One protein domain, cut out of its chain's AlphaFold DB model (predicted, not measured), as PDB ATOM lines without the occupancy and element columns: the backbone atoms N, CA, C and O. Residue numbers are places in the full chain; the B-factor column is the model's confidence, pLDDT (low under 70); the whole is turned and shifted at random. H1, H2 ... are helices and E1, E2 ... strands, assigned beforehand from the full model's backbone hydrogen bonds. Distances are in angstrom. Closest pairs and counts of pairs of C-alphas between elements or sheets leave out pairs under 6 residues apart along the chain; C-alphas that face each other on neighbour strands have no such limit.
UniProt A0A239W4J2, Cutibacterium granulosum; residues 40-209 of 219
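Overview. This is residues 40 to 209 of the 219 residues of a protein of Cutibacterium granulosum (UniProt A0A239W4J2). The domain is a layered body: the helical hairpin H1 H2, a twisted six-strand sheet, the helix H3, and a small three-strand sheet, with H3 between the two sheets. H4 lies to one side of H3, and the loop of residues 121 to 126 sticks out. The 170 printed residues hold four named helices and nine named strands, in the order E1 E2 H1 H2 E3 E4 H3 E5 E6 E7 E8 H4 E9. The large sheet, E2 E7 E6 E5 E8 E3, is mixed and the small one, E1 E9 E4, is parallel. The class is mixed, and the whole is compact, with a radius of gyration of the C-alphas of 15.0 A and spans of 40 by 36 by 30 A.

Arrangement. E1, residues 41 to 44, is parallel to E9, residues 205 to 208, with N 206 and O 41 at 2.8 A. E9 is also parallel to E4, residues 114 to 116, with N 207 and O 115 at 2.9 A. E2, residues 48 to 50, is parallel to E7, residues 167 to 171, with N 170 and O 49 at 2.8 A. E5, residues 144 to 150, E6, residues 159 to 163, and E7 form a meander, each strand antiparallel to the one before, in two hairpins; N 162 and O 147 are 2.8 A apart, as are N 169 and O 161. E8, residues 183 to 188, is antiparallel to E5, with N 187 and O 146 at 2.8 A, and completes a Greek key, a meander whose first strand is neighbour to the fourth. E3, residues 91 to 94, is parallel to E8, with N 93 and O 186 at 2.8 A. H1, residues 56 to 67, and H2, residues 74 to 83, touch as a hairpin, the closest C-alphas being those of Val 64 and Ala 74, 5.3 A. They are on one face of the large sheet, at heights of 9.8 and 8.2 A. H3, residues 127 to 139, is on the opposite face at 9.1 A, giving three layers, helices on both faces of a sheet; its C-alpha 139 is 5.8 A from that of Thr 163. H3 is also on the small sheet, two layers, at a height of 8.0 A. H4, residues 193 to 202, only grazes the large sheet, with residues 193 to 197. Every O i to N i+4 pair is within hydrogen-bond range in H1, H2, H3 and H4.

Along the chain. E1 begins at C-alpha 41 (35.490, -5.657, -8.066). H3 measures 18.0 A, E5 17.7 A, H1 16.4 A and E8 16.1 A. E9 ends at C-alpha 208 (45.432, -5.274, -4.877).

Size, cuts and confidence. The C-alphas farthest apart, of Glu 72 and Ile 122, are 42.5 A apart. The printed part has no cut. The links E3 to E4 and E7 to E8 are long. Residues 119 to 125 have pLDDT under 70.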
ATOM      1  N   LEU A  40      32.666  -9.454  -7.880       94.75
ATOM      2  CA  LEU A  40      33.891  -9.021  -7.217       94.75
ATOM      3  C   LEU A  40      34.627  -7.959  -8.037       94.75
ATOM      4  O   LEU A  40      35.196  -8.241  -9.091       94.75
ATOM      5  N   VAL A  41      34.710  -6.752  -7.487       96.44
ATOM      6  CA  VAL A  41      35.490  -5.657  -8.066       96.44
ATOM      7  C   VAL A  41      36.916  -5.703  -7.521       96.44
ATOM      8  O   VAL A  41      37.131  -5.866  -6.321       96.44
ATOM      9  N   ARG A  42      37.909  -5.535  -8.397       95.81
ATOM     10  CA  ARG A  42      39.325  -5.430  -8.016       95.81
ATOM     11  C   ARG A  42      39.823  -4.022  -8.292       95.81
ATOM     12  O   ARG A  42      39.627  -3.511  -9.393       95.81
ATOM     13  N   VAL A  43      40.452  -3.402  -7.301       96.06
ATOM     14  CA  VAL A  43      41.017  -2.048  -7.410       96.06
ATOM     15  C   VAL A  43      42.430  -2.016  -6.838       96.06
ATOM     16  O   VAL A  43      42.722  -2.774  -5.915       96.06
ATOM     17  N   PRO A  44      43.331  -1.161  -7.337       95.19
ATOM     18  CA  PRO A  44      44.643  -0.997  -6.732       95.19
ATOM     19  C   PRO A  44      44.569  -0.224  -5.407       95.19
ATOM     20  O   PRO A  44      43.641   0.555  -5.161       95.19
ATOM     21  N   PHE A  45      45.596  -0.373  -4.571       94.62
ATOM     22  CA  PHE A  45      45.868   0.600  -3.512       94.62
ATOM     23  C   PHE A  45      46.086   2.005  -4.090       94.62
ATOM     24  O   PHE A  45      46.629   2.183  -5.181       94.62
ATOM     25  N   LEU A  46      45.708   3.024  -3.316       95.19
ATOM     26  CA  LEU A  46      46.054   4.407  -3.630       95.19
ATOM     27  C   LEU A  46      47.536   4.675  -3.308       95.19
ATOM     28  O   LEU A  46      47.994   4.283  -2.226       95.19
ATOM     29  N   PRO A  47      48.272   5.414  -4.164       93.94
ATOM     30  CA  PRO A  47      49.606   5.905  -3.827       93.94
ATOM     31  C   PRO A  47      49.577   6.662  -2.500       93.94
ATOM     32  O   PRO A  47      48.711   7.512  -2.288       93.94
ATOM     33  N   THR A  48      50.497   6.341  -1.589       92.69
ATOM     34  CA  THR A  48      50.523   6.951  -0.254       92.69
ATOM     35  C   THR A  48      51.549   8.069  -0.183       92.69
ATOM     36  O   THR A  48      52.710   7.882  -0.534       92.69
ATOM     37  N   THR A  49      51.123   9.226   0.317       95.06
ATOM     38  CA  THR A  49      51.998  10.371   0.598       95.06
ATOM     39  C   THR A  49      51.728  10.913   1.998       95.06
ATOM     40  O   THR A  49      50.793  10.481   2.678       95.06
ATOM     41  N   VAL A  50      52.562  11.842   2.461       95.50
ATOM     42  CA  VAL A  50      52.381  12.540   3.738       95.50
ATOM     43  C   VAL A  50      52.340  14.034   3.457       95.50
ATOM     44  O   VAL A  50      53.238  14.564   2.805       95.50
ATOM     45  N   LEU A  51      51.296  14.706   3.936       94.38
ATOM     46  CA  LEU A  51      51.195  16.158   3.885       94.38
ATOM     47  C   LEU A  51      52.042  16.775   5.011       94.38
ATOM     48  O   LEU A  51      52.017  16.266   6.134       94.38
ATOM     49  N   PRO A  52      52.808  17.842   4.728       92.25
ATOM     50  CA  PRO A  52      53.704  18.452   5.702       92.25
ATOM     51  C   PRO A  52      52.923  19.372   6.649       92.25
ATOM     52  O   PRO A  52      52.940  20.585   6.481       92.25
ATOM     53  N   THR A  53      52.228  18.795   7.629       96.25
ATOM     54  CA  THR A  53      51.423  19.542   8.609       96.25
ATOM     55  C   THR A  53      52.070  19.516   9.990       96.25
ATOM     56  O   THR A  53      52.472  18.457  10.468       96.25
ATOM     57  N   ALA A  54      52.170  20.674  10.648       95.38
ATOM     58  CA  ALA A  54      52.875  20.830  11.929       95.38
ATOM     59  C   ALA A  54      51.952  21.004  13.149       95.38
ATOM     60  O   ALA A  54      52.395  20.865  14.289       95.38
ATOM     61  N   SER A  55      50.675  21.331  12.941       97.56
ATOM     62  CA  SER A  55      49.704  21.565  14.017       97.56
ATOM     63  C   SER A  55      48.269  21.275  13.559       97.56
ATOM     64  O   SER A  55      48.023  21.242  12.352       97.56
ATOM     65  N   PRO A  56      47.292  21.146  14.480       97.12
ATOM     66  CA  PRO A  56      45.886  20.971  14.105       97.12
ATOM     67  C   PRO A  56      45.322  22.111  13.254       97.12
ATOM     68  O   PRO A  56      44.493  21.870  12.376       97.12
ATOM     69  N   GLN A  57      45.780  23.344  13.478       97.25
ATOM     70  CA  GLN A  57      45.363  24.493  12.675       97.25
ATOM     71  C   GLN A  57      45.947  24.426  11.257       97.25
ATOM     72  O   GLN A  57      45.218  24.588  10.286       97.25
ATOM     73  N   ASP A  58      47.232  24.102  11.134       97.94
ATOM     74  CA  ASP A  58      47.898  23.923   9.839       97.94
ATOM     75  C   ASP A  58      47.301  22.745   9.041       97.94
ATOM     76  O   ASP A  58      47.034  22.839   7.843       97.94
ATOM     77  N   ALA A  59      46.971  21.648   9.727       97.69
ATOM     78  CA  ALA A  59      46.263  20.515   9.142       97.69
ATOM     79  C   ALA A  59      44.860  20.889   8.638       97.69
ATOM     80  O   ALA A  59      44.480  20.490   7.534       97.69
ATOM     81  N   ARG A  60      44.104  21.682   9.410       97.62
ATOM     82  CA  ARG A  60      42.814  22.238   8.979       97.62
ATOM     83  C   ARG A  60      42.969  23.059   7.704       97.62
ATOM     84  O   ARG A  60      42.236  22.825   6.745       97.62
ATOM     85  N   ASP A  61      43.888  24.016   7.706       98.12
ATOM     86  CA  ASP A  61      44.064  24.951   6.595       98.12
ATOM     87  C   ASP A  61      44.532  24.217   5.331       98.12
ATOM     88  O   ASP A  61      44.020  24.473   4.238       98.12
ATOM     89  N   THR A  62      45.401  23.216   5.493       98.12
ATOM     90  CA  THR A  62      45.842  22.315   4.419       98.12
ATOM     91  C   THR A  62      44.669  21.536   3.817       98.12
ATOM     92  O   THR A  62      44.503  21.515   2.598       98.12
ATOM     93  N   VAL A  63      43.815  20.925   4.648       98.00
ATOM     94  CA  VAL A  63      42.645  20.159   4.179       98.00
ATOM     95  C   VAL A  63      41.640  21.063   3.479       98.00
ATOM     96  O   VAL A  63      41.195  20.747   2.380       98.00
ATOM     97  N   VAL A  64      41.290  22.203   4.080       98.31
ATOM     98  CA  VAL A  64      40.337  23.150   3.483       98.31
ATOM     99  C   VAL A  64      40.859  23.662   2.140       98.31
ATOM    100  O   VAL A  64      40.098  23.702   1.175       98.31
ATOM    101  N   THR A  65      42.153  23.978   2.047       98.25
ATOM    102  CA  THR A  65      42.795  24.397   0.792       98.25
ATOM    103  C   THR A  65      42.743  23.295  -0.265       98.25
ATOM    104  O   THR A  65      42.429  23.576  -1.418       98.25
ATOM    105  N   ALA A  66      42.996  22.040   0.113       97.62
ATOM    106  CA  ALA A  66      42.947  20.909  -0.809       97.62
ATOM    107  C   ALA A  66      41.523  20.589  -1.304       97.62
ATOM    108  O   ALA A  66      41.356  20.112  -2.424       97.62
ATOM    109  N   LEU A  67      40.492  20.869  -0.497       98.19
ATOM    110  CA  LEU A  67      39.087  20.667  -0.868       98.19
ATOM    111  C   LEU A  67      38.483  21.830  -1.661       98.19
ATOM    112  O   LEU A  67      37.519  21.612  -2.390       98.19
ATOM    113  N   ALA A  68      39.021  23.046  -1.543       98.25
ATOM    114  CA  ALA A  68      38.458  24.239  -2.180       98.25
ATOM    115  C   ALA A  68      38.286  24.128  -3.714       98.25
ATOM    116  O   ALA A  68      37.270  24.598  -4.222       98.25
ATOM    117  N   PRO A  69      39.189  23.471  -4.477       98.00
ATOM    118  CA  PRO A  69      38.975  23.235  -5.908       98.00
ATOM    119  C   PRO A  69      37.830  22.261  -6.222       98.00
ATOM    120  O   PRO A  69      37.365  22.217  -7.357       98.00
ATOM    121  N   LEU A  70      37.406  21.453  -5.245       97.88
ATOM    122  CA  LEU A  70      36.375  20.424  -5.403       97.88
ATOM    123  C   LEU A  70      34.994  20.909  -4.950       97.88
ATOM    124  O   LEU A  70      33.987  20.345  -5.371       97.88
ATOM    125  N   THR A  71      34.933  21.910  -4.068       98.31
ATOM    126  CA  THR A  71      33.682  22.442  -3.516       98.31
ATOM    127  C   THR A  71      33.878  23.818  -2.872       98.31
ATOM    128  O   THR A  71      34.874  24.070  -2.192       98.31
ATOM    129  N   GLU A  72      32.873  24.691  -2.981       98.19
ATOM    130  CA  GLU A  72      32.796  25.929  -2.186       98.19
ATOM    131  C   GLU A  72      32.512  25.654  -0.693       98.19
ATOM    132  O   GLU A  72      32.753  26.494   0.174       98.19
ATOM    133  N   HIS A  73      32.064  24.436  -0.365       98.50
ATOM    134  CA  HIS A  73      31.662  24.009   0.977       98.50
ATOM    135  C   HIS A  73      32.810  23.364   1.770       98.50
ATOM    136  O   HIS A  73      32.573  22.642   2.739       98.50
ATOM    137  N   ALA A  74      34.069  23.628   1.407       98.44
ATOM    138  CA  ALA A  74      35.248  23.012   2.028       98.44
ATOM    139  C   ALA A  74      35.309  23.233   3.552       98.44
ATOM    140  O   ALA A  74      35.580  22.310   4.323       98.44
ATOM    141  N   GLN A  75      34.977  24.444   4.015       98.06
ATOM    142  CA  GLN A  75      34.901  24.741   5.451       98.06
ATOM    143  C   GLN A  75      33.797  23.938   6.144       98.06
ATOM    144  O   GLN A  75      33.978  23.468   7.265       98.06
ATOM    145  N   ARG A  76      32.660  23.747   5.470       97.94
ATOM    146  CA  ARG A  76      31.544  22.951   5.982       97.94
ATOM    147  C   ARG A  76      31.906  21.476   6.092       97.94
ATOM    148  O   ARG A  76      31.576  20.871   7.107       97.94
ATOM    149  N   ALA A  77      32.631  20.927   5.118       97.81
ATOM    150  CA  ALA A  77      33.171  19.571   5.199       97.81
ATOM    151  C   ALA A  77      34.041  19.390   6.453       97.81
ATOM    152  O   ALA A  77      33.845  18.439   7.208       97.81
ATOM    153  N   TRP A  78      34.936  20.345   6.730       97.31
ATOM    154  CA  TRP A  78      35.769  20.327   7.935       97.31
ATOM    155  C   TRP A  78      34.962  20.453   9.239       97.31
ATOM    156  O   TRP A  78      35.233  19.745  10.215       97.31
ATOM    157  N   MET A  79      33.960  21.337   9.281       96.56
ATOM    158  CA  MET A  79      33.078  21.465  10.449       96.56
ATOM    159  C   MET A  79      32.364  20.140  10.726       96.56
ATOM    160  O   MET A  79      32.500  19.592  11.815       96.56
ATOM    161  N   LEU A  80      31.711  19.558   9.716       96.00
ATOM    162  CA  LEU A  80      31.010  18.277   9.840       96.00
ATOM    163  C   LEU A  80      31.939  17.147  10.299       96.00
ATOM    164  O   LEU A  80      31.594  16.410  11.218       96.00
ATOM    165  N   LEU A  81      33.140  17.064   9.724       94.38
ATOM    166  CA  LEU A  81      34.161  16.084  10.094       94.38
ATOM    167  C   LEU A  81      34.545  16.148  11.578       94.38
ATOM    168  O   LEU A  81      34.865  15.126  12.181       94.38
ATOM    169  N   THR A  82      34.558  17.347  12.161       92.12
ATOM    170  CA  THR A  82      35.107  17.578  13.502       92.12
ATOM    171  C   THR A  82      34.050  17.846  14.573       92.12
ATOM    172  O   THR A  82      34.389  17.858  15.764       92.12
ATOM    173  N   GLU A  83      32.793  18.059  14.191       89.12
ATOM    174  CA  GLU A  83      31.654  18.331  15.078       89.12
ATOM    175  C   GLU A  83      30.646  17.189  15.128       89.12
ATOM    176  O   GLU A  83      29.990  17.038  16.156       89.12
ATOM    177  N   ALA A  84      30.562  16.344  14.094       80.62
ATOM    178  CA  ALA A  84      29.776  15.124  14.187       80.62
ATOM    179  C   ALA A  84      30.274  14.278  15.370       80.62
ATOM    180  O   ALA A  84      31.478  14.097  15.583       80.62
ATOM    181  N   ARG A  85      29.337  13.819  16.197       77.81
ATOM    182  CA  ARG A  85      29.597  12.951  17.348       77.81
ATOM    183  C   ARG A  85      28.800  11.674  17.175       77.81
ATOM    184  O   ARG A  85      27.734  11.693  16.564       77.81
ATOM    185  N   ASP A  86      29.363  10.585  17.681       79.69
ATOM    186  CA  ASP A  86      28.703   9.284  17.815       79.69
ATOM    187  C   ASP A  86      28.179   8.667  16.504       79.69
ATOM    188  O   ASP A  86      27.437   7.683  16.513       79.69
ATOM    189  N   MET A  87      28.624   9.192  15.358       87.88
ATOM    190  CA  MET A  87      28.352   8.595  14.061       87.88
ATOM    191  C   MET A  87      29.137   7.300  13.892       87.88
ATOM    192  O   MET A  87      30.310   7.180  14.243       87.88
ATOM    193  N   ARG A  88      28.469   6.317  13.293       87.75
ATOM    194  CA  ARG A  88      28.996   4.965  13.085       87.75
ATOM    195  C   ARG A  88      29.490   4.725  11.657       87.75
ATOM    196  O   ARG A  88      29.954   3.621  11.371       87.75
ATOM    197  N   GLY A  89      29.354   5.720  10.788       94.88
ATOM    198  CA  GLY A  89      29.673   5.698   9.365       94.88
ATOM    199  C   GLY A  89      30.078   7.085   8.863       94.88
ATOM    200  O   GLY A  89      30.345   7.989   9.654       94.88
ATOM    201  N   ALA A  90      30.142   7.241   7.544       97.44
ATOM    202  CA  ALA A  90      30.517   8.480   6.876       97.44
ATOM    203  C   ALA A  90      29.314   9.393   6.615       97.44
ATOM    204  O   ALA A  90      28.199   8.921   6.384       97.44
ATOM    205  N   ILE A  91      29.577  10.696   6.595       98.38
ATOM    206  CA  ILE A  91      28.690  11.706   6.014       98.38
ATOM    207  C   ILE A  91      28.907  11.721   4.500       98.38
ATOM    208  O   ILE A  91      30.057  11.747   4.056       98.38
ATOM    209  N   LEU A  92      27.828  11.756   3.720       98.44
ATOM    210  CA  LEU A  92      27.876  12.050   2.292       98.44
ATOM    211  C   LEU A  92      27.568  13.534   2.103       98.44
ATOM    212  O   LEU A  92      26.429  13.958   2.273       98.44
ATOM    213  N   LEU A  93      28.577  14.338   1.789       98.62
ATOM    214  CA  LEU A  93      28.420  15.769   1.561       98.62
ATOM    215  C   LEU A  93      28.372  16.053   0.061       98.62
ATOM    216  O   LEU A  93      29.350  15.807  -0.644       98.62
ATOM    217  N   ASP A  94      27.261  16.611  -0.408       98.56
ATOM    218  CA  ASP A  94      27.139  17.089  -1.782       98.56
ATOM    219  C   ASP A  94      28.135  18.224  -2.045       98.56
ATOM    220  O   ASP A  94      28.110  19.266  -1.379       98.56
ATOM    221  N   ALA A  95      28.999  18.038  -3.036       98.25
ATOM    222  CA  ALA A  95      30.000  19.015  -3.424       98.25
ATOM    223  C   ALA A  95      29.404  20.310  -3.985       98.25
ATOM    224  O   ALA A  95      30.014  21.369  -3.821       98.25
ATOM    225  N   ALA A  96      28.231  20.243  -4.619       98.06
ATOM    226  CA  ALA A  96      27.589  21.405  -5.222       98.06
ATOM    227  C   ALA A  96      26.778  22.206  -4.195       98.06
ATOM    228  O   ALA A  96      26.827  23.432  -4.186       98.06
ATOM    229  N   THR A  97      26.035  21.523  -3.322       98.00
ATOM    230  CA  THR A  97      25.051  22.177  -2.440       98.00
ATOM    231  C   THR A  97      25.475  22.259  -0.974       98.00
ATOM    232  O   THR A  97      24.865  22.993  -0.196       98.00
ATOM    233  N   GLY A  98      26.478  21.479  -0.557       97.69
ATOM    234  CA  GLY A  98      26.873  21.352   0.845       97.69
ATOM    235  C   GLY A  98      25.834  20.623   1.706       97.69
ATOM    236  O   GLY A  98      25.918  20.652   2.940       97.69
ATOM    237  N   GLN A  99      24.830  19.985   1.103       97.88
ATOM    238  CA  GLN A  99      23.824  19.215   1.829       97.88
ATOM    239  C   GLN A  99      24.333  17.814   2.178       97.88
ATOM    240  O   GLN A  99      25.164  17.239   1.478       97.88
ATOM    241  N   ARG A 100      23.835  17.273   3.293       97.94
ATOM    242  CA  ARG A 100      24.072  15.877   3.678       97.94
ATOM    243  C   ARG A 100      23.105  14.988   2.904       97.94
ATOM    244  O   ARG A 100      21.907  15.272   2.911       97.94
ATOM    245  N   LEU A 101      23.623  13.951   2.261       98.06
ATOM    246  CA  LEU A 101      22.880  13.091   1.339       98.06
ATOM    247  C   LEU A 101      22.592  11.699   1.907       98.06
ATOM    248  O   LEU A 101      21.767  10.974   1.357       98.06
ATOM    249  N   GLU A 102      23.245  11.295   2.997       97.06
ATOM    250  CA  GLU A 102      22.929  10.024   3.636       97.06
ATOM    251  C   GLU A 102      21.514  10.032   4.250       97.06
ATOM    252  O   GLU A 102      21.105  11.027   4.857       97.06
ATOM    253  N   PRO A 103      20.769   8.916   4.146       96.12
ATOM    254  CA  PRO A 103      19.378   8.852   4.596       96.12
ATOM    255  C   PRO A 103      19.241   8.911   6.123       96.12
ATOM    256  O   PRO A 103      18.293   9.497   6.640       96.12
ATOM    257  N   ASP A 104      20.195   8.324   6.851       95.69
ATOM    258  CA  ASP A 104      20.261   8.364   8.311       95.69
ATOM    259  C   ASP A 104      21.506   9.143   8.746       95.69
ATOM    260  O   ASP A 104      22.631   8.638   8.732       95.69
ATOM    261  N   GLN A 105      21.285  10.386   9.165       93.38
ATOM    262  CA  GLN A 105      22.336  11.309   9.584       93.38
ATOM    263  C   GLN A 105      22.965  10.977  10.947       93.38
ATOM    264  O   GLN A 105      24.029  11.515  11.262       93.38
ATOM    265  N   GLN A 106      22.343  10.123  11.765       91.88
ATOM    266  CA  GLN A 106      22.929   9.656  13.028       91.88
ATOM    267  C   GLN A 106      23.804   8.422  12.796       91.88
ATOM    268  O   GLN A 106      24.862   8.268  13.407       91.88
ATOM    269  N   ARG A 107      23.395   7.533  11.883       93.94
ATOM    270  CA  ARG A 107      24.170   6.339  11.519       93.94
ATOM    271  C   ARG A 107      25.323   6.662  10.573       93.94
ATOM    272  O   ARG A 107      26.429   6.170  10.806       93.94
ATOM    273  N   GLY A 108      25.078   7.457   9.536       96.50
ATOM    274  CA  GLY A 108      25.969   7.590   8.384       96.50
ATOM    275  C   GLY A 108      25.915   6.378   7.446       96.50
ATOM    276  O   GLY A 108      25.168   5.420   7.665       96.50
ATOM    277  N   VAL A 109      26.757   6.402   6.413       97.75
ATOM    278  CA  VAL A 109      26.952   5.283   5.472       97.75
ATOM    279  C   VAL A 109      28.159   4.457   5.897       97.75
ATOM    280  O   VAL A 109      29.240   5.001   6.134       97.75
ATOM    281  N   ARG A 110      28.000   3.136   6.014       97.06
ATOM    282  CA  ARG A 110      29.098   2.248   6.420       97.06
ATOM    283  C   ARG A 110      29.699   1.563   5.208       97.06
ATOM    284  O   ARG A 110      29.065   0.717   4.598       97.06
ATOM    285  N   VAL A 111      30.958   1.867   4.915       97.62
ATOM    286  CA  VAL A 111      31.679   1.133   3.876       97.62
ATOM    287  C   VAL A 111      31.971  -0.279   4.383       97.62
ATOM    288  O   VAL A 111      32.633  -0.438   5.411       97.62
ATOM    289  N   THR A 112      31.452  -1.296   3.697       95.56
ATOM    290  CA  THR A 112      31.678  -2.711   4.038       95.56
ATOM    291  C   THR A 112      32.065  -3.524   2.802       95.56
ATOM    292  O   THR A 112      32.298  -2.948   1.741       95.56
ATOM    293  N   SER A 113      32.151  -4.854   2.926       94.44
ATOM    294  CA  SER A 113      32.426  -5.770   1.809       94.44
ATOM    295  C   SER A 113      33.720  -5.412   1.072       94.44
ATOM    296  O   SER A 113      33.737  -5.247  -0.144       94.44
ATOM    297  N   MET A 114      34.804  -5.223   1.822       94.81
ATOM    298  CA  MET A 114      36.112  -4.866   1.279       94.81
ATOM    299  C   MET A 114      37.236  -5.521   2.071       94.81
ATOM    300  O   MET A 114      37.143  -5.603   3.294       94.81
ATOM    301  N   ASP A 115      38.289  -5.946   1.382       92.62
ATOM    302  CA  ASP A 115      39.514  -6.434   2.017       92.62
ATOM    303  C   ASP A 115      40.721  -6.269   1.078       92.62
ATOM    304  O   ASP A 115      40.567  -6.018  -0.120       92.62
ATOM    305  N   ALA A 116      41.932  -6.404   1.608       90.44
ATOM    306  CA  ALA A 116      43.138  -6.496   0.797       90.44
ATOM    307  C   ALA A 116      43.310  -7.922   0.241       90.44
ATOM    308  O   ALA A 116      43.013  -8.903   0.913       90.44
ATOM    309  N   ALA A 117      43.852  -8.057  -0.970       86.38
ATOM    310  CA  ALA A 117      44.141  -9.363  -1.572       86.38
ATOM    311  C   ALA A 117      45.274 -10.125  -0.866       86.38
ATOM    312  O   ALA A 117      45.367 -11.347  -0.966       86.38
ATOM    313  N   ARG A 118      46.168  -9.397  -0.191       73.81
ATOM    314  CA  ARG A 118      47.303  -9.969   0.540       73.81
ATOM    315  C   ARG A 118      46.851 -10.604   1.849       73.81
ATOM    316  O   ARG A 118      45.952 -10.090   2.507       73.81
ATOM    317  N   SER A 119      47.546 -11.661   2.266       58.38
ATOM    318  CA  SER A 119      47.366 -12.274   3.581       58.38
ATOM    319  C   SER A 119      47.732 -11.266   4.673       58.38
ATOM    320  O   SER A 119      48.904 -11.073   5.001       58.38
ATOM    321  N   ASN A 120      46.730 -10.582   5.213       57.91
ATOM    322  CA  ASN A 120      46.875  -9.849   6.458       57.91
ATOM    323  C   ASN A 120      47.024 -10.890   7.585       57.91
ATOM    324  O   ASN A 120      46.375 -11.937   7.502       57.91
ATOM    325  N   PRO A 121      47.838 -10.666   8.632       51.81
ATOM    326  CA  PRO A 121      47.794 -11.517   9.810       51.81
ATOM    327  C   PRO A 121      46.354 -11.537  10.322       51.81
ATOM    328  O   PRO A 121      45.799 -10.497  10.694       51.81
ATOM    329  N   ILE A 122      45.727 -12.708  10.251       50.47
ATOM    330  CA  ILE A 122      44.328 -12.900  10.624       50.47
ATOM    331  C   ILE A 122      44.174 -12.414  12.076       50.47
ATOM    332  O   ILE A 122      44.977 -12.754  12.944       50.47
ATOM    333  N   GLY A 123      43.223 -11.508  12.322       48.06
ATOM    334  CA  GLY A 123      42.958 -10.961  13.661       48.06
ATOM    335  C   GLY A 123      43.783  -9.744  14.108       48.06
ATOM    336  O   GLY A 123      43.462  -9.162  15.146       48.06
ATOM    337  N   GLY A 124      44.790  -9.292  13.351       52.56
ATOM    338  CA  GLY A 124      45.598  -8.114  13.705       52.56
ATOM    339  C   GLY A 124      44.921  -6.770  13.384       52.56
ATOM    340  O   GLY A 124      44.444  -6.553  12.272       52.56
ATOM    341  N   LYS A 125      44.912  -5.813  14.328       59.66
ATOM    342  CA  LYS A 125      44.439  -4.432  14.081       59.66
ATOM    343  C   LYS A 125      45.476  -3.651  13.266       59.66
ATOM    344  O   LYS A 125      46.293  -2.916  13.820       59.66
ATOM    345  N   HIS A 126      45.411  -3.743  11.942       77.12
ATOM    346  CA  HIS A 126      46.242  -2.939  11.040       77.12
ATOM    347  C   HIS A 126      45.510  -1.663  10.626       77.12
ATOM    348  O   HIS A 126      45.106  -1.507   9.480       77.12
ATOM    349  N   ARG A 127      45.355  -0.723  11.566       79.62
ATOM    350  CA  ARG A 127      44.550   0.501  11.377       79.62
ATOM    351  C   ARG A 127      44.852   1.249  10.073       79.62
ATOM    352  O   ARG A 127      43.935   1.727   9.415       79.62
ATOM    353  N   VAL A 128      46.133   1.367   9.719       85.50
ATOM    354  CA  VAL A 128      46.563   2.058   8.493       85.50
ATOM    355  C   VAL A 128      46.141   1.278   7.250       85.50
ATOM    356  O   VAL A 128      45.628   1.879   6.316       85.50
ATOM    357  N   LEU A 129      46.300  -0.047   7.257       89.31
ATOM    358  CA  LEU A 129      45.873  -0.896   6.149       89.31
ATOM    359  C   LEU A 129      44.351  -0.881   5.985       89.31
ATOM    360  O   LEU A 129      43.866  -0.680   4.882       89.31
ATOM    361  N   GLU A 130      43.599  -1.028   7.078       90.62
ATOM    362  CA  GLU A 130      42.132  -0.951   7.065       90.62
ATOM    363  C   GLU A 130      41.650   0.390   6.491       90.62
ATOM    364  O   GLU A 130      40.753   0.424   5.649       90.62
ATOM    365  N   ALA A 131      42.284   1.497   6.896       94.00
ATOM    366  CA  ALA A 131      41.985   2.822   6.362       94.00
ATOM    367  C   ALA A 131      42.337   2.950   4.870       94.00
ATOM    368  O   ALA A 131      41.555   3.518   4.117       94.00
ATOM    369  N   GLN A 132      43.470   2.399   4.430       94.81
ATOM    370  CA  GLN A 132      43.866   2.406   3.020       94.81
ATOM    371  C   GLN A 132      42.955   1.550   2.136       94.81
ATOM    372  O   GLN A 132      42.630   1.979   1.035       94.81
ATOM    373  N   VAL A 133      42.529   0.370   2.600       95.88
ATOM    374  CA  VAL A 133      41.582  -0.497   1.873       95.88
ATOM    375  C   VAL A 133      40.249   0.220   1.697       95.88
ATOM    376  O   VAL A 133      39.721   0.284   0.587       95.88
ATOM    377  N   LEU A 134      39.734   0.813   2.780       97.62
ATOM    378  CA  LEU A 134      38.509   1.605   2.741       97.62
ATOM    379  C   LEU A 134      38.648   2.773   1.762       97.62
ATOM    380  O   LEU A 134      37.815   2.918   0.868       97.62
ATOM    381  N   ALA A 135      39.718   3.560   1.889       97.94
ATOM    382  CA  ALA A 135      39.955   4.710   1.028       97.94
ATOM    383  C   ALA A 135      40.120   4.324  -0.443       97.94
ATOM    384  O   ALA A 135      39.613   5.018  -1.320       97.94
ATOM    385  N   ALA A 136      40.776   3.197  -0.727       97.56
ATOM    386  CA  ALA A 136      40.892   2.671  -2.078       97.56
ATOM    387  C   ALA A 136      39.518   2.313  -2.650       97.56
ATOM    388  O   ALA A 136      39.188   2.778  -3.739       97.56
ATOM    389  N   LYS A 137      38.678   1.572  -1.914       98.12
ATOM    390  CA  LYS A 137      37.303   1.282  -2.354       98.12
ATOM    391  C   LYS A 137      36.526   2.571  -2.644       98.12
ATOM    392  O   LYS A 137      35.879   2.667  -3.685       98.12
ATOM    393  N   VAL A 138      36.588   3.542  -1.736       98.25
ATOM    394  CA  VAL A 138      35.848   4.809  -1.833       98.25
ATOM    395  C   VAL A 138      36.312   5.641  -3.031       98.25
ATOM    396  O   VAL A 138      35.488   6.035  -3.851       98.25
ATOM    397  N   ALA A 139      37.618   5.865  -3.178       97.50
ATOM    398  CA  ALA A 139      38.176   6.733  -4.217       97.50
ATOM    399  C   ALA A 139      38.037   6.177  -5.644       97.50
ATOM    400  O   ALA A 139      38.120   6.940  -6.603       97.50
ATOM    401  N   HIS A 140      37.818   4.866  -5.801       96.06
ATOM    402  CA  HIS A 140      37.575   4.247  -7.108       96.06
ATOM    403  C   HIS A 140      36.113   4.336  -7.570       96.06
ATOM    404  O   HIS A 140      35.795   3.892  -8.674       96.06
ATOM    405  N   ARG A 141      35.216   4.938  -6.777       95.56
ATOM    406  CA  ARG A 141      33.878   5.305  -7.245       95.56
ATOM    407  C   ARG A 141      33.921   6.710  -7.867       95.56
ATOM    408  O   ARG A 141      34.229   7.656  -7.146       95.56
ATOM    409  N   PRO A 142      33.559   6.889  -9.155       92.81
ATOM    410  CA  PRO A 142      33.684   8.179  -9.844       92.81
ATOM    411  C   PRO A 142      32.923   9.339  -9.196       92.81
ATOM    412  O   PRO A 142      33.328  10.493  -9.338       92.81
ATOM    413  N   ASP A 143      31.833   9.039  -8.491       94.62
ATOM    414  CA  ASP A 143      30.984  10.040  -7.841       94.62
ATOM    415  C   ASP A 143      31.606  10.592  -6.556       94.62
ATOM    416  O   ASP A 143      31.132  11.602  -6.043       94.62
ATOM    417  N   VAL A 144      32.672   9.969  -6.039       98.06
ATOM    418  CA  VAL A 144      33.400  10.450  -4.865       98.06
ATOM    419  C   VAL A 144      34.572  11.317  -5.313       98.06
ATOM    420  O   VAL A 144      35.500  10.860  -5.975       98.06
ATOM    421  N   LEU A 145      34.542  12.590  -4.926       98.38
ATOM    422  CA  LEU A 145      35.586  13.566  -5.242       98.38
ATOM    423  C   LEU A 145      36.737  13.505  -4.241       98.38
ATOM    424  O   LEU A 145      37.905  13.622  -4.615       98.38
ATOM    425  N   ALA A 146      36.398  13.348  -2.964       98.62
ATOM    426  CA  ALA A 146      37.360  13.262  -1.882       98.62
ATOM    427  C   ALA A 146      36.787  12.517  -0.681       98.62
ATOM    428  O   ALA A 146      35.585  12.532  -0.422       98.62
ATOM    429  N   GLU A 147      37.678  11.943   0.109       98.69
ATOM    430  CA  GLU A 147      37.398  11.445   1.443       98.69
ATOM    431  C   GLU A 147      38.314  12.141   2.447       98.69
ATOM    432  O   GLU A 147      39.522  12.214   2.234       98.69
ATOM    433  N   ILE A 148      37.760  12.582   3.576       98.25
ATOM    434  CA  ILE A 148      38.538  13.072   4.715       98.25
ATOM    435  C   ILE A 148      38.163  12.272   5.951       98.25
ATOM    436  O   ILE A 148      36.980  12.075   6.243       98.25
ATOM    437  N   CYS A 149      39.173  11.830   6.696       97.50
ATOM    438  CA  CYS A 149      38.984  11.052   7.910       97.50
ATOM    439  C   CYS A 149      39.889  11.543   9.039       97.50
ATOM    440  O   CYS A 149      41.104  11.681   8.879       97.50
ATOM    441  N   ILE A 150      39.294  11.697  10.220       95.56
ATOM    442  CA  ILE A 150      39.994  11.881  11.490       95.56
ATOM    443  C   ILE A 150      39.577  10.738  12.399       95.56
ATOM    444  O   ILE A 150      38.389  10.469  12.571       95.56
ATOM    445  N   SER A 151      40.551  10.053  12.986       91.69
ATOM    446  CA  SER A 151      40.237   9.022  13.960       91.69
ATOM    447  C   SER A 151      39.554   9.615  15.193       91.69
ATOM    448  O   SER A 151      39.959  10.656  15.683       91.69
ATOM    449  N   ASP A 152      38.585   8.906  15.754       88.69
ATOM    450  CA  ASP A 152      37.950   9.188  17.048       88.69
ATOM    451  C   ASP A 152      38.774   8.724  18.270       88.69
ATOM    452  O   ASP A 152      38.393   8.961  19.411       88.69
ATOM    453  N   ASP A 153      39.905   8.055  18.048       89.06
ATOM    454  CA  ASP A 153      40.779   7.513  19.088       89.06
ATOM    455  C   ASP A 153      41.672   8.620  19.667       89.06
ATOM    456  O   ASP A 153      42.428   9.223  18.895       89.06
ATOM    457  N   PRO A 154      41.586   8.920  20.976       89.00
ATOM    458  CA  PRO A 154      42.354   9.986  21.618       89.00
ATOM    459  C   PRO A 154      43.872   9.890  21.417       89.00
ATOM    460  O   PRO A 154      44.537  10.927  21.368       89.00
ATOM    461  N   ASP A 155      44.398   8.677  21.231       88.69
ATOM    462  CA  ASP A 155      45.836   8.415  21.114       88.69
ATOM    463  C   ASP A 155      46.337   8.465  19.660       88.69
ATOM    464  O   ASP A 155      47.527   8.291  19.389       88.69
ATOM    465  N   TYR A 156      45.447   8.716  18.692       91.12
ATOM    466  CA  TYR A 156      45.789   8.719  17.271       91.12
ATOM    467  C   TYR A 156      45.493  10.058  16.608       91.12
ATOM    468  O   TYR A 156      44.371  10.351  16.202       91.12
ATOM    469  N   THR A 157      46.539  10.864  16.443       95.06
ATOM    470  CA  THR A 157      46.471  12.239  15.923       95.06
ATOM    471  C   THR A 157      46.768  12.353  14.428       95.06
ATOM    472  O   THR A 157      46.922  13.455  13.910       95.06
ATOM    473  N   THR A 158      46.852  11.229  13.709       95.19
ATOM    474  CA  THR A 158      46.989  11.225  12.246       95.19
ATOM    475  C   THR A 158      45.630  11.005  11.588       95.19
ATOM    476  O   THR A 158      44.900  10.082  11.944       95.19
ATOM    477  N   GLY A 159      45.294  11.838  10.609       96.94
ATOM    478  CA  GLY A 159      44.167  11.627   9.703       96.94
ATOM    479  C   GLY A 159      44.641  11.373   8.279       96.94
ATOM    480  O   GLY A 159      45.824  11.108   8.040       96.94
ATOM    481  N   TYR A 160      43.721  11.475   7.328       98.06
ATOM    482  CA  TYR A 160      44.069  11.476   5.913       98.06
ATOM    483  C   TYR A 160      43.045  12.222   5.057       98.06
ATOM    484  O   TYR A 160      41.889  12.397   5.451       98.06
ATOM    485  N   LEU A 161      43.506  12.616   3.872       98.44
ATOM    486  CA  LEU A 161      42.713  13.053   2.731       98.44
ATOM    487  C   LEU A 161      42.985  12.072   1.589       98.44
ATOM    488  O   LEU A 161      44.143  11.810   1.269       98.44
ATOM    489  N   ALA A 162      41.942  11.510   0.990       98.44
ATOM    490  CA  ALA A 162      42.068  10.635  -0.165       98.44
ATOM    491  C   ALA A 162      41.318  11.212  -1.363       98.44
ATOM    492  O   ALA A 162      40.171  11.636  -1.243       98.44
ATOM    493  N   THR A 163      41.967  11.219  -2.526       97.62
ATOM    494  CA  THR A 163      41.352  11.590  -3.809       97.62
ATOM    495  C   THR A 163      41.867  10.661  -4.902       97.62
ATOM    496  O   THR A 163      42.978  10.139  -4.798       97.62
ATOM    497  N   ALA A 164      41.103  10.489  -5.982       94.06
ATOM    498  CA  ALA A 164      41.569   9.714  -7.135       94.06
ATOM    499  C   ALA A 164      42.852  10.306  -7.759       94.06
ATOM    500  O   ALA A 164      43.702   9.570  -8.246       94.06
ATOM    501  N   GLN A 165      43.011  11.635  -7.711       94.38
ATOM    502  CA  GLN A 165      44.148  12.337  -8.313       94.38
ATOM    503  C   GLN A 165      45.422  12.289  -7.455       94.38
ATOM    504  O   GLN A 165      46.512  12.122  -7.996       94.38
ATOM    505  N   HIS A 166      45.307  12.464  -6.136       95.88
ATOM    506  CA  HIS A 166      46.462  12.610  -5.235       95.88
ATOM    507  C   HIS A 166      46.714  11.381  -4.348       95.88
ATOM    508  O   HIS A 166      47.649  11.379  -3.545       95.88
ATOM    509  N   GLY A 167      45.900  10.334  -4.489       96.81
ATOM    510  CA  GLY A 167      46.018   9.106  -3.713       96.81
ATOM    511  C   GLY A 167      45.626   9.291  -2.246       96.81
ATOM    512  O   GLY A 167      44.773  10.114  -1.923       96.81
ATOM    513  N   TYR A 168      46.234   8.497  -1.362       97.38
ATOM    514  CA  TYR A 168      46.005   8.494   0.083       97.38
ATOM    515  C   TYR A 168      47.051   9.367   0.788       97.38
ATOM    516  O   TYR A 168      48.203   8.972   0.981       97.38
ATOM    517  N   GLN A 169      46.657  10.570   1.183       97.38
ATOM    518  CA  GLN A 169      47.545  11.572   1.758       97.38
ATOM    519  C   GLN A 169      47.384  11.585   3.279       97.38
ATOM    520  O   GLN A 169      46.363  12.026   3.807       97.38
ATOM    521  N   ARG A 170      48.385  11.089   4.009       97.25
ATOM    522  CA  ARG A 170      48.396  11.106   5.479       97.25
ATOM    523  C   ARG A 170      48.573  12.531   5.987       97.25
ATOM    524  O   ARG A 170      49.392  13.272   5.455       97.25
ATOM    525  N   ILE A 171      47.857  12.873   7.052       97.50
ATOM    526  CA  ILE A 171      47.881  14.205   7.663       97.50
ATOM    527  C   ILE A 171      48.256  14.059   9.142       97.50
ATOM    528  O   ILE A 171      47.390  13.742   9.968       97.50
ATOM    529  N   PRO A 172      49.543  14.216   9.493       96.06
ATOM    530  CA  PRO A 172      49.991  14.279  10.879       96.06
ATOM    531  C   PRO A 172      49.356  15.448  11.644       96.06
ATOM    532  O   PRO A 172      48.963  16.453  11.053       96.06
ATOM    533  N   HIS A 173      49.286  15.337  12.972       96.06
ATOM    534  CA  HIS A 173      48.835  16.417  13.861       96.06
ATOM    535  C   HIS A 173      47.448  16.996  13.516       96.06
ATOM    536  O   HIS A 173      47.202  18.169  13.760       96.06
ATOM    537  N   ILE A 174      46.518  16.197  12.973       96.81
ATOM    538  CA  ILE A 174      45.201  16.686  12.512       96.81
ATOM    539  C   ILE A 174      44.256  17.085  13.661       96.81
ATOM    540  O   ILE A 174      43.247  17.756  13.449       96.81
ATOM    541  N   LYS A 175      44.566  16.649  14.886       95.94
ATOM    542  CA  LYS A 175      43.838  16.970  16.117       95.94
ATOM    543  C   LYS A 175      44.778  16.967  17.319       95.94
ATOM    544  O   LYS A 175      45.848  16.358  17.268       95.94
ATOM    545  N   GLU A 176      44.334  17.591  18.405       95.56
ATOM    546  CA  GLU A 176      45.052  17.574  19.680       95.56
ATOM    547  C   GLU A 176      45.132  16.152  20.270       95.56
ATOM    548  O   GLU A 176      44.131  15.422  20.227       95.56
ATOM    549  N   PRO A 177      46.278  15.754  20.855       94.56
ATOM    550  CA  PRO A 177      46.372  14.541  21.662       94.56
ATOM    551  C   PRO A 177      45.312  14.518  22.771       94.56
ATOM    552  O   PRO A 177      45.032  15.540  23.398       94.56
ATOM    553  N   GLY A 178      44.692  13.362  23.006       93.31
ATOM    554  CA  GLY A 178      43.606  13.222  23.980       93.31
ATOM    555  C   GLY A 178      42.227  13.654  23.460       93.31
ATOM    556  O   GLY A 178      41.215  13.414  24.117       93.31
ATOM    557  N   SER A 179      42.136  14.255  22.267       91.69
ATOM    558  CA  SER A 179      40.850  14.639  21.687       91.69
ATOM    559  C   SER A 179      40.102  13.433  21.114       91.69
ATOM    560  O   SER A 179      40.581  12.768  20.196       91.69
ATOM    561  N   ALA A 180      38.868  13.212  21.568       89.62
ATOM    562  CA  ALA A 180      37.952  12.224  20.988       89.62
ATOM    563  C   ALA A 180      37.268  12.708  19.689       89.62
ATOM    564  O   ALA A 180      36.395  12.028  19.154       89.62
ATOM    565  N   ARG A 181      37.626  13.895  19.171       89.56
ATOM    566  CA  ARG A 181      37.087  14.393  17.896       89.56
ATOM    567  C   ARG A 181      37.551  13.487  16.765       89.56
ATOM    568  O   ARG A 181      38.747  13.253  16.609       89.56
ATOM    569  N   GLY A 182      36.599  13.025  15.970       90.62
ATOM    570  CA  GLY A 182      36.834  12.190  14.807       90.62
ATOM    571  C   GLY A 182      35.573  12.082  13.970       90.62
ATOM    572  O   GLY A 182      34.480  12.408  14.430       90.62
ATOM    573  N   GLY A 183      35.742  11.633  12.738       94.69
ATOM    574  CA  GLY A 183      34.665  11.555  11.772       94.69
ATOM    575  C   GLY A 183      35.184  11.163  10.402       94.69
ATOM    576  O   GLY A 183      36.393  11.055  10.173       94.69
ATOM    577  N   ARG A 184      34.244  10.965   9.483       97.38
ATOM    578  CA  ARG A 184      34.521  10.640   8.089       97.38
ATOM    579  C   ARG A 184      33.525  11.363   7.196       97.38
ATOM    580  O   ARG A 184      32.321  11.291   7.440       97.38
ATOM    581  N   VAL A 185      34.028  12.050   6.179       98.50
ATOM    582  CA  VAL A 185      33.214  12.768   5.194       98.50
ATOM    583  C   VAL A 185      33.641  12.325   3.804       98.50
ATOM    584  O   VAL A 185      34.829  12.368   3.486       98.50
ATOM    585  N   PHE A 186      32.673  11.926   2.985       98.69
ATOM    586  CA  PHE A 186      32.840  11.751   1.548       98.69
ATOM    587  C   PHE A 186      32.250  12.971   0.861       98.69
ATOM    588  O   PHE A 186      31.066  13.263   1.017       98.69
ATOM    589  N   LEU A 187      33.083  13.691   0.123       98.69
ATOM    590  CA  LEU A 187      32.650  14.750  -0.771       98.69
ATOM    591  C   LEU A 187      32.236  14.108  -2.095       98.69
ATOM    592  O   LEU A 187      33.064  13.454  -2.732       98.69
ATOM    593  N   VAL A 188      30.976  14.262  -2.495       98.50
ATOM    594  CA  VAL A 188      30.380  13.470  -3.583       98.50
ATOM    595  C   VAL A 188      29.592  14.327  -4.566       98.50
ATOM    596  O   VAL A 188      29.145  15.421  -4.228       98.50
ATOM    597  N   ARG A 189      29.396  13.819  -5.785       97.06
ATOM    598  CA  ARG A 189      28.382  14.331  -6.717       97.06
ATOM    599  C   ARG A 189      27.015  13.749  -6.349       97.06
ATOM    600  O   ARG A 189      26.905  12.550  -6.107       97.06
ATOM    601  N   GLY A 190      25.983  14.590  -6.310       91.44
ATOM    602  CA  GLY A 190      24.627  14.210  -5.891       91.44
ATOM    603  C   GLY A 190      23.781  13.459  -6.931       91.44
ATOM    604  O   GLY A 190      22.583  13.310  -6.710       91.44
ATOM    605  N   ASP A 191      24.363  13.009  -8.046       91.12
ATOM    606  CA  ASP A 191      23.613  12.484  -9.200       91.12
ATOM    607  C   ASP A 191      22.975  11.103  -8.937       91.12
ATOM    608  O   ASP A 191      21.817  10.881  -9.290       91.12
ATOM    609  N   ASP A 192      23.706  10.180  -8.297       94.75
ATOM    610  CA  ASP A 192      23.255   8.810  -7.984       94.75
ATOM    611  C   ASP A 192      23.633   8.399  -6.551       94.75
ATOM    612  O   ASP A 192      24.515   7.573  -6.296       94.75
ATOM    613  N   VAL A 193      22.957   9.003  -5.574       96.12
ATOM    614  CA  VAL A 193      23.196   8.723  -4.147       96.12
ATOM    615  C   VAL A 193      22.841   7.279  -3.789       96.12
ATOM    616  O   VAL A 193      23.547   6.649  -3.002       96.12
ATOM    617  N   ALA A 194      21.764   6.738  -4.362       97.00
ATOM    618  CA  ALA A 194      21.319   5.380  -4.068       97.00
ATOM    619  C   ALA A 194      22.334   4.340  -4.565       97.00
ATOM    620  O   ALA A 194      22.731   3.467  -3.792       97.00
ATOM    621  N   GLY A 195      22.809   4.466  -5.808       97.38
ATOM    622  CA  GLY A 195      23.842   3.592  -6.360       97.38
ATOM    623  C   GLY A 195      25.190   3.746  -5.655       97.38
ATOM    624  O   GLY A 195      25.879   2.752  -5.425       97.38
ATOM    625  N   LEU A 196      25.547   4.962  -5.220       97.75
ATOM    626  CA  LEU A 196      26.727   5.179  -4.381       97.75
ATOM    627  C   LEU A 196      26.617   4.431  -3.043       97.75
ATOM    628  O   LEU A 196      27.565   3.755  -2.647       97.75
ATOM    629  N   ILE A 197      25.487   4.542  -2.341       98.06
ATOM    630  CA  ILE A 197      25.280   3.849  -1.060       98.06
ATOM    631  C   ILE A 197      25.331   2.335  -1.264       98.06
ATOM    632  O   ILE A 197      26.033   1.656  -0.518       98.06
ATOM    633  N   GLU A 198      24.674   1.817  -2.302       97.44
ATOM    634  CA  GLU A 198      24.706   0.391  -2.639       97.44
ATOM    635  C   GLU A 198      26.139  -0.101  -2.890       97.44
ATOM    636  O   GLU A 198      26.569  -1.132  -2.365       97.44
ATOM    637  N   TYR A 199      26.935   0.680  -3.620       97.56
ATOM    638  CA  TYR A 199      28.346   0.381  -3.828       97.56
ATOM    639  C   TYR A 199      29.138   0.345  -2.512       97.56
ATOM    640  O   TYR A 199      29.871  -0.612  -2.229       97.56
ATOM    641  N   LEU A 200      28.992   1.382  -1.684       97.81
ATOM    642  CA  LEU A 200      29.731   1.515  -0.430       97.81
ATOM    643  C   LEU A 200      29.368   0.404   0.563       97.81
ATOM    644  O   LEU A 200      30.272  -0.199   1.151       97.81
ATOM    645  N   GLU A 201      28.080   0.103   0.726       97.25
ATOM    646  CA  GLU A 201      27.602  -0.849   1.730       97.25
ATOM    647  C   GLU A 201      27.670  -2.309   1.251       97.25
ATOM    648  O   GLU A 201      27.968  -3.169   2.076       97.25
ATOM    649  N   HIS A 202      27.478  -2.616  -0.040       96.12
ATOM    650  CA  HIS A 202      27.234  -4.003  -0.479       96.12
ATOM    651  C   HIS A 202      28.171  -4.543  -1.566       96.12
ATOM    652  O   HIS A 202      28.420  -5.753  -1.581       96.12
ATOM    653  N   THR A 203      28.730  -3.697  -2.441       96.88
ATOM    654  CA  THR A 203      29.601  -4.190  -3.527       96.88
ATOM    655  C   THR A 203      30.899  -4.785  -2.962       96.88
ATOM    656  O   THR A 203      31.622  -4.079  -2.249       96.88
ATOM    657  N   PRO A 204      31.223  -6.056  -3.261       96.69
ATOM    658  CA  PRO A 204      32.448  -6.689  -2.796       96.69
ATOM    659  C   PRO A 204      33.663  -6.152  -3.561       96.69
ATOM    660  O   PRO A 204      33.725  -6.241  -4.786       96.69
ATOM    661  N   VAL A 205      34.641  -5.610  -2.834       96.75
ATOM    662  CA  VAL A 205      35.868  -5.036  -3.408       96.75
ATOM    663  C   VAL A 205      37.105  -5.692  -2.808       96.75
ATOM    664  O   VAL A 205      37.252  -5.765  -1.592       96.75
ATOM    665  N   VAL A 206      38.031  -6.124  -3.653       95.12
ATOM    666  CA  VAL A 206      39.360  -6.577  -3.236       95.12
ATOM    667  C   VAL A 206      40.401  -5.563  -3.688       95.12
ATOM    668  O   VAL A 206      40.442  -5.180  -4.858       95.12
ATOM    669  N   VAL A 207      41.234  -5.119  -2.747       94.81
ATOM    670  CA  VAL A 207      42.291  -4.135  -2.996       94.81
ATOM    671  C   VAL A 207      43.622  -4.845  -3.234       94.81
ATOM    672  O   VAL A 207      44.079  -5.627  -2.398       94.81
ATOM    673  N   GLU A 208      44.243  -4.581  -4.376       92.31
ATOM    674  CA  GLU A 208      45.432  -5.274  -4.877       92.31
ATOM    675  C   GLU A 208      46.657  -4.356  -4.977       92.31
ATOM    676  O   GLU A 208      46.551  -3.131  -5.032       92.31
ATOM    677  N   GLY A 209      47.840  -4.972  -5.030       84.69
ATOM    678  CA  GLY A 209      49.126  -4.276  -5.072       84.69
ATOM    679  C   GLY A 209      49.692  -3.968  -3.685       84.69
ATOM    680  O   GLY A 209      49.289  -4.553  -2.674       84.69
TER     681      GLY A 209